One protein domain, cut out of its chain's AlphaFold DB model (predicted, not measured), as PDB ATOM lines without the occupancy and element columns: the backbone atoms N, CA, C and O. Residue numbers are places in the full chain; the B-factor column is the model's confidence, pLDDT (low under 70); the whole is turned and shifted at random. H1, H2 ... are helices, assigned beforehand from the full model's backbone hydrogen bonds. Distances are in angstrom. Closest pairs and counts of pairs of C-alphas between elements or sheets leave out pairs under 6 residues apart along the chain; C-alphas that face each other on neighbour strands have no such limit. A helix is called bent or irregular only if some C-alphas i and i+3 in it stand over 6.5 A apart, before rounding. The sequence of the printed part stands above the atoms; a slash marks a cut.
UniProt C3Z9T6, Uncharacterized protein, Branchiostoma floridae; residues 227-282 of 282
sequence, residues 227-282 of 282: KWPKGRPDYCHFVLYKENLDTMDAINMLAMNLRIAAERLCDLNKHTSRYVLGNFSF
ATOM      1  N   LYS A 227     -23.546 -19.994 -13.438       75.12
ATOM      2  CA  LYS A 227     -23.936 -18.920 -12.529       75.12
ATOM      3  C   LYS A 227     -23.483 -19.326 -11.143       75.12
ATOM      4  O   LYS A 227     -23.960 -20.328 -10.620       75.12
ATOM      5  N   TRP A 228     -22.585 -18.534 -10.569       83.00
ATOM      6  CA  TRP A 228     -22.164 -18.719  -9.190       83.00
ATOM      7  C   TRP A 228     -23.397 -18.709  -8.264       83.00
ATOM      8  O   TRP A 228     -24.242 -17.814  -8.404       83.00
ATOM      9  N   PRO A 229     -23.565 -19.705  -7.373       84.19
ATOM     10  CA  PRO A 229     -24.705 -19.750  -6.465       84.19
ATOM     11  C   PRO A 229     -24.754 -18.505  -5.575       84.19
ATOM     12  O   PRO A 229     -23.764 -18.151  -4.946       84.19
ATOM     13  N   LYS A 230     -25.926 -17.870  -5.456       81.50
ATOM     14  CA  LYS A 230     -26.101 -16.622  -4.683       81.50
ATOM     15  C   LYS A 230     -25.844 -16.759  -3.172       81.50
ATOM     16  O   LYS A 230     -25.770 -15.751  -2.487       81.50
ATOM     17  N   GLY A 231     -25.755 -17.987  -2.658       82.19
ATOM     18  CA  GLY A 231     -25.440 -18.279  -1.255       82.19
ATOM     19  C   GLY A 231     -23.973 -18.626  -1.000       82.19
ATOM     20  O   GLY A 231     -23.634 -19.005   0.118       82.19
ATOM     21  N   ARG A 232     -23.108 -18.561  -2.022       84.38
ATOM     22  CA  ARG A 232     -21.685 -18.892  -1.905       84.38
ATOM     23  C   ARG A 232     -20.838 -17.613  -1.896       84.38
ATOM     24  O   ARG A 232     -21.136 -16.721  -2.687       84.38
ATOM     25  N   PRO A 233     -19.778 -17.532  -1.068       86.94
ATOM     26  CA  PRO A 233     -18.827 -16.424  -1.119       86.94
ATOM     27  C   PRO A 233     -18.234 -16.241  -2.515       86.94
ATOM     28  O   PRO A 233     -18.009 -17.224  -3.220       86.94
ATOM     29  N   ASP A 234     -17.943 -15.000  -2.895       86.81
ATOM     30  CA  ASP A 234     -17.373 -14.677  -4.212       86.81
ATOM     31  C   ASP A 234     -15.906 -15.119  -4.359       86.81
ATOM     32  O   ASP A 234     -15.409 -15.273  -5.475       86.81
ATOM     33  N   TYR A 235     -15.218 -15.355  -3.237       88.00
ATOM     34  CA  TYR A 235     -13.810 -15.736  -3.192       88.00
ATOM     35  C   TYR A 235     -13.626 -17.160  -2.671       88.00
ATOM     36  O   TYR A 235     -14.226 -17.570  -1.675       88.00
ATOM     37  N   CYS A 236     -12.748 -17.905  -3.339       88.06
ATOM     38  CA  CYS A 236     -12.268 -19.203  -2.887       88.06
ATOM     39  C   CYS A 236     -10.902 -19.020  -2.220       88.06
ATOM     40  O   CYS A 236      -9.928 -18.682  -2.892       88.06
ATOM     41  N   HIS A 237     -10.836 -19.244  -0.909       89.31
ATOM     42  CA  HIS A 237      -9.578 -19.260  -0.168       89.31
ATOM     43  C   HIS A 237      -9.009 -20.677  -0.145       89.31
ATOM     44  O   HIS A 237      -9.726 -21.639   0.131       89.31
ATOM     45  N   PHE A 238      -7.714 -20.805  -0.410       91.06
ATOM     46  CA  PHE A 238      -6.998 -22.072  -0.351       91.06
ATOM     47  C   PHE A 238      -5.559 -21.845   0.111       91.06
ATOM     48  O   PHE A 238      -5.040 -20.732   0.042       91.06
ATOM     49  N   VAL A 239      -4.916 -22.912   0.580       91.56
ATOM     50  CA  VAL A 239      -3.506 -22.887   0.980       91.56
ATOM     51  C   VAL A 239      -2.640 -23.258  -0.217       91.56
ATOM     52  O   VAL A 239      -2.803 -24.341  -0.783       91.56
ATOM     53  N   LEU A 240      -1.701 -22.385  -0.582       91.50
ATOM     54  CA  LEU A 240      -0.708 -22.664  -1.614       91.50
ATOM     55  C   LEU A 240       0.549 -23.268  -0.980       91.50
ATOM     56  O   LEU A 240       1.268 -22.604  -0.240       91.50
ATOM     57  N   TYR A 241       0.828 -24.529  -1.302       91.75
ATOM     58  CA  TYR A 241       2.113 -25.162  -1.016       91.75
ATOM     59  C   TYR A 241       2.984 -25.105  -2.269       91.75
ATOM     60  O   TYR A 241       2.561 -25.575  -3.327       91.75
ATOM     61  N   LYS A 242       4.186 -24.539  -2.150       90.38
ATOM     62  CA  LYS A 242       5.136 -24.412  -3.255       90.38
ATOM     63  C   LYS A 242       6.551 -24.745  -2.793       90.38
ATOM     64  O   LYS A 242       6.951 -24.361  -1.697       90.38
ATOM     65  N   GLU A 243       7.304 -25.417  -3.651       91.12
ATOM     66  CA  GLU A 243       8.700 -25.792  -3.428       91.12
ATOM     67  C   GLU A 243       9.535 -25.254  -4.581       91.12
ATOM     68  O   GLU A 243       9.164 -25.446  -5.737       91.12
ATOM     69  N   ASN A 244      10.646 -24.581  -4.267       88.69
ATOM     70  CA  ASN A 244      11.575 -24.048  -5.267       88.69
ATOM     71  C   ASN A 244      10.889 -23.246  -6.397       88.69
ATOM     72  O   ASN A 244      11.254 -23.349  -7.564       88.69
ATOM     73  N   LEU A 245       9.848 -22.487  -6.044       87.31
ATOM     74  CA  LEU A 245       9.009 -21.755  -6.989       87.31
ATOM     75  C   LEU A 245       8.661 -20.379  -6.422       87.31
ATOM     76  O   LEU A 245       8.340 -20.256  -5.229       87.31
ATOM     77  N   ASP A 246       8.704 -19.352  -7.268       88.00
ATOM     78  CA  ASP A 246       8.263 -18.012  -6.896       88.00
ATOM     79  C   ASP A 246       6.736 -17.948  -6.736       88.00
ATOM     80  O   ASP A 246       5.977 -18.718  -7.335       88.00
ATOM     81  N   THR A 247       6.266 -17.034  -5.887       87.19
ATOM     82  CA  THR A 247       4.831 -16.824  -5.673       87.19
ATOM     83  C   THR A 247       4.127 -16.384  -6.958       87.19
ATOM     84  O   THR A 247       3.056 -16.906  -7.275       87.19
ATOM     85  N   MET A 248       4.709 -15.451  -7.715       88.31
ATOM     86  CA  MET A 248       4.106 -14.948  -8.949       88.31
ATOM     87  C   MET A 248       4.111 -16.005 -10.047       88.31
ATOM     88  O   MET A 248       3.111 -16.135 -10.752       88.31
ATOM     89  N   ASP A 249       5.164 -16.815 -10.140       90.38
ATOM     90  CA  ASP A 249       5.209 -17.944 -11.074       90.38
ATOM     91  C   ASP A 249       4.104 -18.962 -10.774       90.38
ATOM     92  O   ASP A 249       3.359 -19.353 -11.675       90.38
ATOM     93  N   ALA A 250       3.910 -19.320  -9.499       90.81
ATOM     94  CA  ALA A 250       2.822 -20.204  -9.085       90.81
ATOM     95  C   ALA A 250       1.438 -19.629  -9.441       90.81
ATOM     96  O   ALA A 250       0.578 -20.337  -9.972       90.81
ATOM     97  N   ILE A 251       1.228 -18.331  -9.194       91.56
ATOM     98  CA  ILE A 251      -0.010 -17.624  -9.549       91.56
ATOM     99  C   ILE A 251      -0.233 -17.633 -11.066       91.56
ATOM    100  O   ILE A 251      -1.345 -17.913 -11.518       91.56
ATOM    101  N   ASN A 252       0.806 -17.366 -11.856       91.12
ATOM    102  CA  ASN A 252       0.726 -17.350 -13.313       91.12
ATOM    103  C   ASN A 252       0.395 -18.740 -13.867       91.12
ATOM    104  O   ASN A 252      -0.496 -18.867 -14.708       91.12
ATOM    105  N   MET A 253       1.026 -19.795 -13.343       92.44
ATOM    106  CA  MET A 253       0.705 -21.178 -13.710       92.44
ATOM    107  C   MET A 253      -0.759 -21.523 -13.410       92.44
ATOM    108  O   MET A 253      -1.447 -22.111 -14.250       92.44
ATOM    109  N   LEU A 254      -1.268 -21.135 -12.237       92.56
ATOM    110  CA  LEU A 254      -2.679 -21.330 -11.883       92.56
ATOM    111  C   LEU A 254      -3.610 -20.552 -12.821       92.56
ATOM    112  O   LEU A 254      -4.588 -21.110 -13.318       92.56
ATOM    113  N   ALA A 255      -3.290 -19.291 -13.108       92.19
ATOM    114  CA  ALA A 255      -4.068 -18.433 -13.996       92.19
ATOM    115  C   ALA A 255      -4.159 -19.005 -15.421       92.19
ATOM    116  O   ALA A 255      -5.252 -19.070 -15.990       92.19
ATOM    117  N   MET A 256      -3.038 -19.494 -15.966       92.50
ATOM    118  CA  MET A 256      -2.978 -20.140 -17.282       92.50
ATOM    119  C   MET A 256      -3.837 -21.406 -17.335       92.50
ATOM    120  O   MET A 256      -4.637 -21.571 -18.259       92.50
ATOM    121  N   ASN A 257      -3.731 -22.270 -16.323       93.56
ATOM    122  CA  ASN A 257      -4.494 -23.519 -16.261       93.56
ATOM    123  C   ASN A 257      -6.002 -23.282 -16.090       93.56
ATOM    124  O   ASN A 257      -6.814 -23.995 -16.678       93.56
ATOM    125  N   LEU A 258      -6.387 -22.252 -15.330       90.88
ATOM    126  CA  LEU A 258      -7.785 -21.872 -15.109       90.88
ATOM    127  C   LEU A 258      -8.352 -20.959 -16.208       90.88
ATOM    128  O   LEU A 258      -9.557 -20.705 -16.223       90.88
ATOM    129  N   ARG A 259      -7.512 -20.472 -17.132       91.50
ATOM    130  CA  ARG A 259      -7.867 -19.504 -18.187       91.50
ATOM    131  C   ARG A 259      -8.505 -18.227 -17.629       91.50
ATOM    132  O   ARG A 259      -9.470 -17.700 -18.185       91.50
ATOM    133  N   ILE A 260      -7.960 -17.735 -16.521       88.62
ATOM    134  CA  ILE A 260      -8.359 -16.474 -15.884       88.62
ATOM    135  C   ILE A 260      -7.177 -15.504 -15.852       88.62
ATOM    136  O   ILE A 260      -6.027 -15.911 -15.975       88.62
ATOM    137  N   ALA A 261      -7.450 -14.214 -15.666       86.81
ATOM    138  CA  ALA A 261      -6.394 -13.230 -15.441       86.81
ATOM    139  C   ALA A 261      -5.740 -13.438 -14.063       86.81
ATOM    140  O   ALA A 261      -6.450 -13.633 -13.074       86.81
ATOM    141  N   ALA A 262      -4.408 -13.324 -13.984       86.31
ATOM    142  CA  ALA A 262      -3.642 -13.458 -12.739       86.31
ATOM    143  C   ALA A 262      -4.044 -12.433 -11.660       86.31
ATOM    144  O   ALA A 262      -3.898 -12.684 -10.467       86.31
ATOM    145  N   GLU A 263      -4.621 -11.298 -12.058       86.19
ATOM    146  CA  GLU A 263      -5.185 -10.288 -11.153       86.19
ATOM    147  C   GLU A 263      -6.341 -10.820 -10.296       86.19
ATOM    148  O   GLU A 263      -6.578 -10.313  -9.203       86.19
ATOM    149  N   ARG A 264      -7.037 -11.869 -10.759       85.62
ATOM    150  CA  ARG A 264      -8.107 -12.531  -9.995       85.62
ATOM    151  C   ARG A 264      -7.585 -13.431  -8.876       85.62
ATOM    152  O   ARG A 264      -8.380 -13.895  -8.065       85.62
ATOM    153  N   LEU A 265      -6.279 -13.692  -8.842       85.31
ATOM    154  CA  LEU A 265      -5.613 -14.429  -7.778       85.31
ATOM    155  C   LEU A 265      -4.883 -13.429  -6.877       85.31
ATOM    156  O   LEU A 265      -4.020 -12.662  -7.321       85.31
ATOM    157  N   CYS A 266      -5.240 -13.418  -5.598       78.88
ATOM    158  CA  CYS A 266      -4.610 -12.585  -4.584       78.88
ATOM    159  C   CYS A 266      -3.829 -13.451  -3.597       78.88
ATOM    160  O   CYS A 266      -4.349 -14.435  -3.080       78.88
ATOM    161  N   ASP A 267      -2.595 -13.043  -3.323       74.69
ATOM    162  CA  ASP A 267      -1.837 -13.485  -2.156       74.69
ATOM    163  C   ASP A 267      -1.947 -12.368  -1.109       74.69
ATOM    164  O   ASP A 267      -1.894 -11.187  -1.469       74.69
ATOM    165  N   LEU A 268      -2.112 -12.714   0.168       60.91
ATOM    166  CA  LEU A 268      -2.122 -11.749   1.275       60.91
ATOM    167  C   LEU A 268      -0.796 -10.976   1.358       60.91
ATOM    168  O   LEU A 268      -0.769  -9.816   1.775       60.91
ATOM    169  N   ASN A 269       0.275 -11.554   0.816       62.31
ATOM    170  CA  ASN A 269       1.570 -10.909   0.680       62.31
ATOM    171  C   ASN A 269       1.670  -9.929  -0.511       62.31
ATOM    172  O   ASN A 269       2.682  -9.245  -0.669       62.31
ATOM    173  N   LYS A 270       0.623  -9.751  -1.341       49.78
ATOM    174  CA  LYS A 270       0.627  -8.702  -2.390       49.78
ATOM    175  C   LYS A 270       0.722  -7.286  -1.813       49.78
ATOM    176  O   LYS A 270       1.247  -6.404  -2.486       49.78
ATOM    177  N   HIS A 271       0.297  -7.058  -0.565       39.62
ATOM    178  CA  HIS A 271       0.535  -5.783   0.128       39.62
ATOM    179  C   HIS A 271       1.898  -5.701   0.834       39.62
ATOM    180  O   HIS A 271       2.333  -4.604   1.177       39.62
ATOM    181  N   THR A 272       2.615  -6.816   0.970       36.53
ATOM    182  CA  THR A 272       3.993  -6.863   1.484       36.53
ATOM    183  C   THR A 272       5.038  -6.957   0.368       36.53
ATOM    184  O   THR A 272       6.230  -6.907   0.641       36.53
ATOM    185  N   SER A 273       4.626  -6.925  -0.906       34.16
ATOM    186  CA  SER A 273       5.534  -6.863  -2.065       34.16
ATOM    187  C   SER A 273       6.326  -5.540  -2.180       34.16
ATOM    188  O   SER A 273       7.192  -5.407  -3.037       34.16
ATOM    189  N   ARG A 274       6.093  -4.565  -1.283       34.47
ATOM    190  CA  ARG A 274       6.963  -3.380  -1.111       34.47
ATOM    191  C   ARG A 274       7.911  -3.432   0.087       34.47
ATOM    192  O   ARG A 274       8.736  -2.536   0.228       34.47
ATOM    193  N   TYR A 275       7.863  -4.499   0.875       32.38
ATOM    194  CA  TYR A 275       8.949  -4.875   1.768       32.38
ATOM    195  C   TYR A 275       9.329  -6.308   1.431       32.38
ATOM    196  O   TYR A 275       9.005  -7.259   2.136       32.38
ATOM    197  N   VAL A 276      10.040  -6.440   0.312       30.75
ATOM    198  CA  VAL A 276      10.998  -7.527   0.154       30.75
ATOM    199  C   VAL A 276      11.946  -7.393   1.348       30.75
ATOM    200  O   VAL A 276      12.853  -6.563   1.334       30.75
ATOM    201  N   LEU A 277      11.700  -8.145   2.424       35.31
ATOM    202  CA  LEU A 277      12.730  -8.440   3.415       35.31
ATOM    203  C   LEU A 277      13.770  -9.282   2.688       35.31
ATOM    204  O   LEU A 277      13.691 -10.503   2.715       35.31
ATOM    205  N   GLY A 278      14.653  -8.589   1.968       31.22
ATOM    206  CA  GLY A 278      15.774  -9.125   1.218       31.22
ATOM    207  C   GLY A 278      15.400 -10.246   0.250       31.22
ATOM    208  O   GLY A 278      15.149 -11.386   0.636       31.22
ATOM    209  N   ASN A 279      15.571  -9.988  -1.045       32.84
ATOM    210  CA  ASN A 279      16.162 -11.026  -1.877       32.84
ATOM    211  C   ASN A 279      17.563 -11.259  -1.305       32.84
ATOM    212  O   ASN A 279      18.537 -10.662  -1.746       32.84
ATOM    213  N   PHE A 280      17.642 -12.075  -0.257       33.38
ATOM    214  CA  PHE A 280      18.890 -12.575   0.282       33.38
ATOM    215  C   PHE A 280      19.379 -13.647  -0.686       33.38
ATOM    216  O   PHE A 280      19.166 -14.850  -0.486       33.38
ATOM    217  N   SER A 281      19.948 -13.157  -1.785       30.61
ATOM    218  CA  SER A 281      21.055 -13.809  -2.455       30.61
ATOM    219  C   SER A 281      22.304 -13.316  -1.733       30.61
ATOM    220  O   SER A 281      22.683 -12.159  -1.886       30.61
ATOM    221  N   PHE A 282      22.865 -14.178  -0.889       36.94
ATOM    222  CA  PHE A 282      24.228 -14.049  -0.387       36.94
ATOM    223  C   PHE A 282      25.135 -14.918  -1.255       36.94
ATOM    224  O   PHE A 282      24.670 -16.022  -1.628       36.94
TER     225      PHE A 282
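This is residues 227 to 282 of the 282 residues of an uncharacterized protein of Branchiostoma floridae (UniProt C3Z9T6). There is little regular structure here: a small body of loops round the helix H1, with residues 268 to 270 of the short helix H2 also in it, from which a tail sticks out at each end, residues 227 to 234 and residues 271 to 282. The tails make the length: the C-alphas span 50 by 22 by 19 A, the body without them 24 by 18 by 15 A. The printed part has 56 residues, with two named helices, H1 then H2, holding 16 of them, and no named strand; the class is all helix. The whole is loose, with a radius of gyration of the C-alphas of 14.3 A.

H1, residues 247 to 258, measures 16.5 A from C-alpha 247 at (4.831, -16.824, -5.673) to C-alpha 258 at (-7.785, -21.872, -15.109). H2 is residues 268 to 271; it is irregular, but only just, with C-alphas 268 and 271 6.6 A apart. Residues 227 to 246 hold no named element.

H1 and H2 are apart, joined by a short link of 9 residues. In H1 every O i to N i+4 pair is within hydrogen-bond range; H2 is too short for such a pair, and its one O i to N i+3 pair is not within range.

The two C-alphas farthest apart, of Lys 230 and Phe 282, are 50.6 A apart. The printed part has no cut. Residues 268 to 282 have pLDDT under 70.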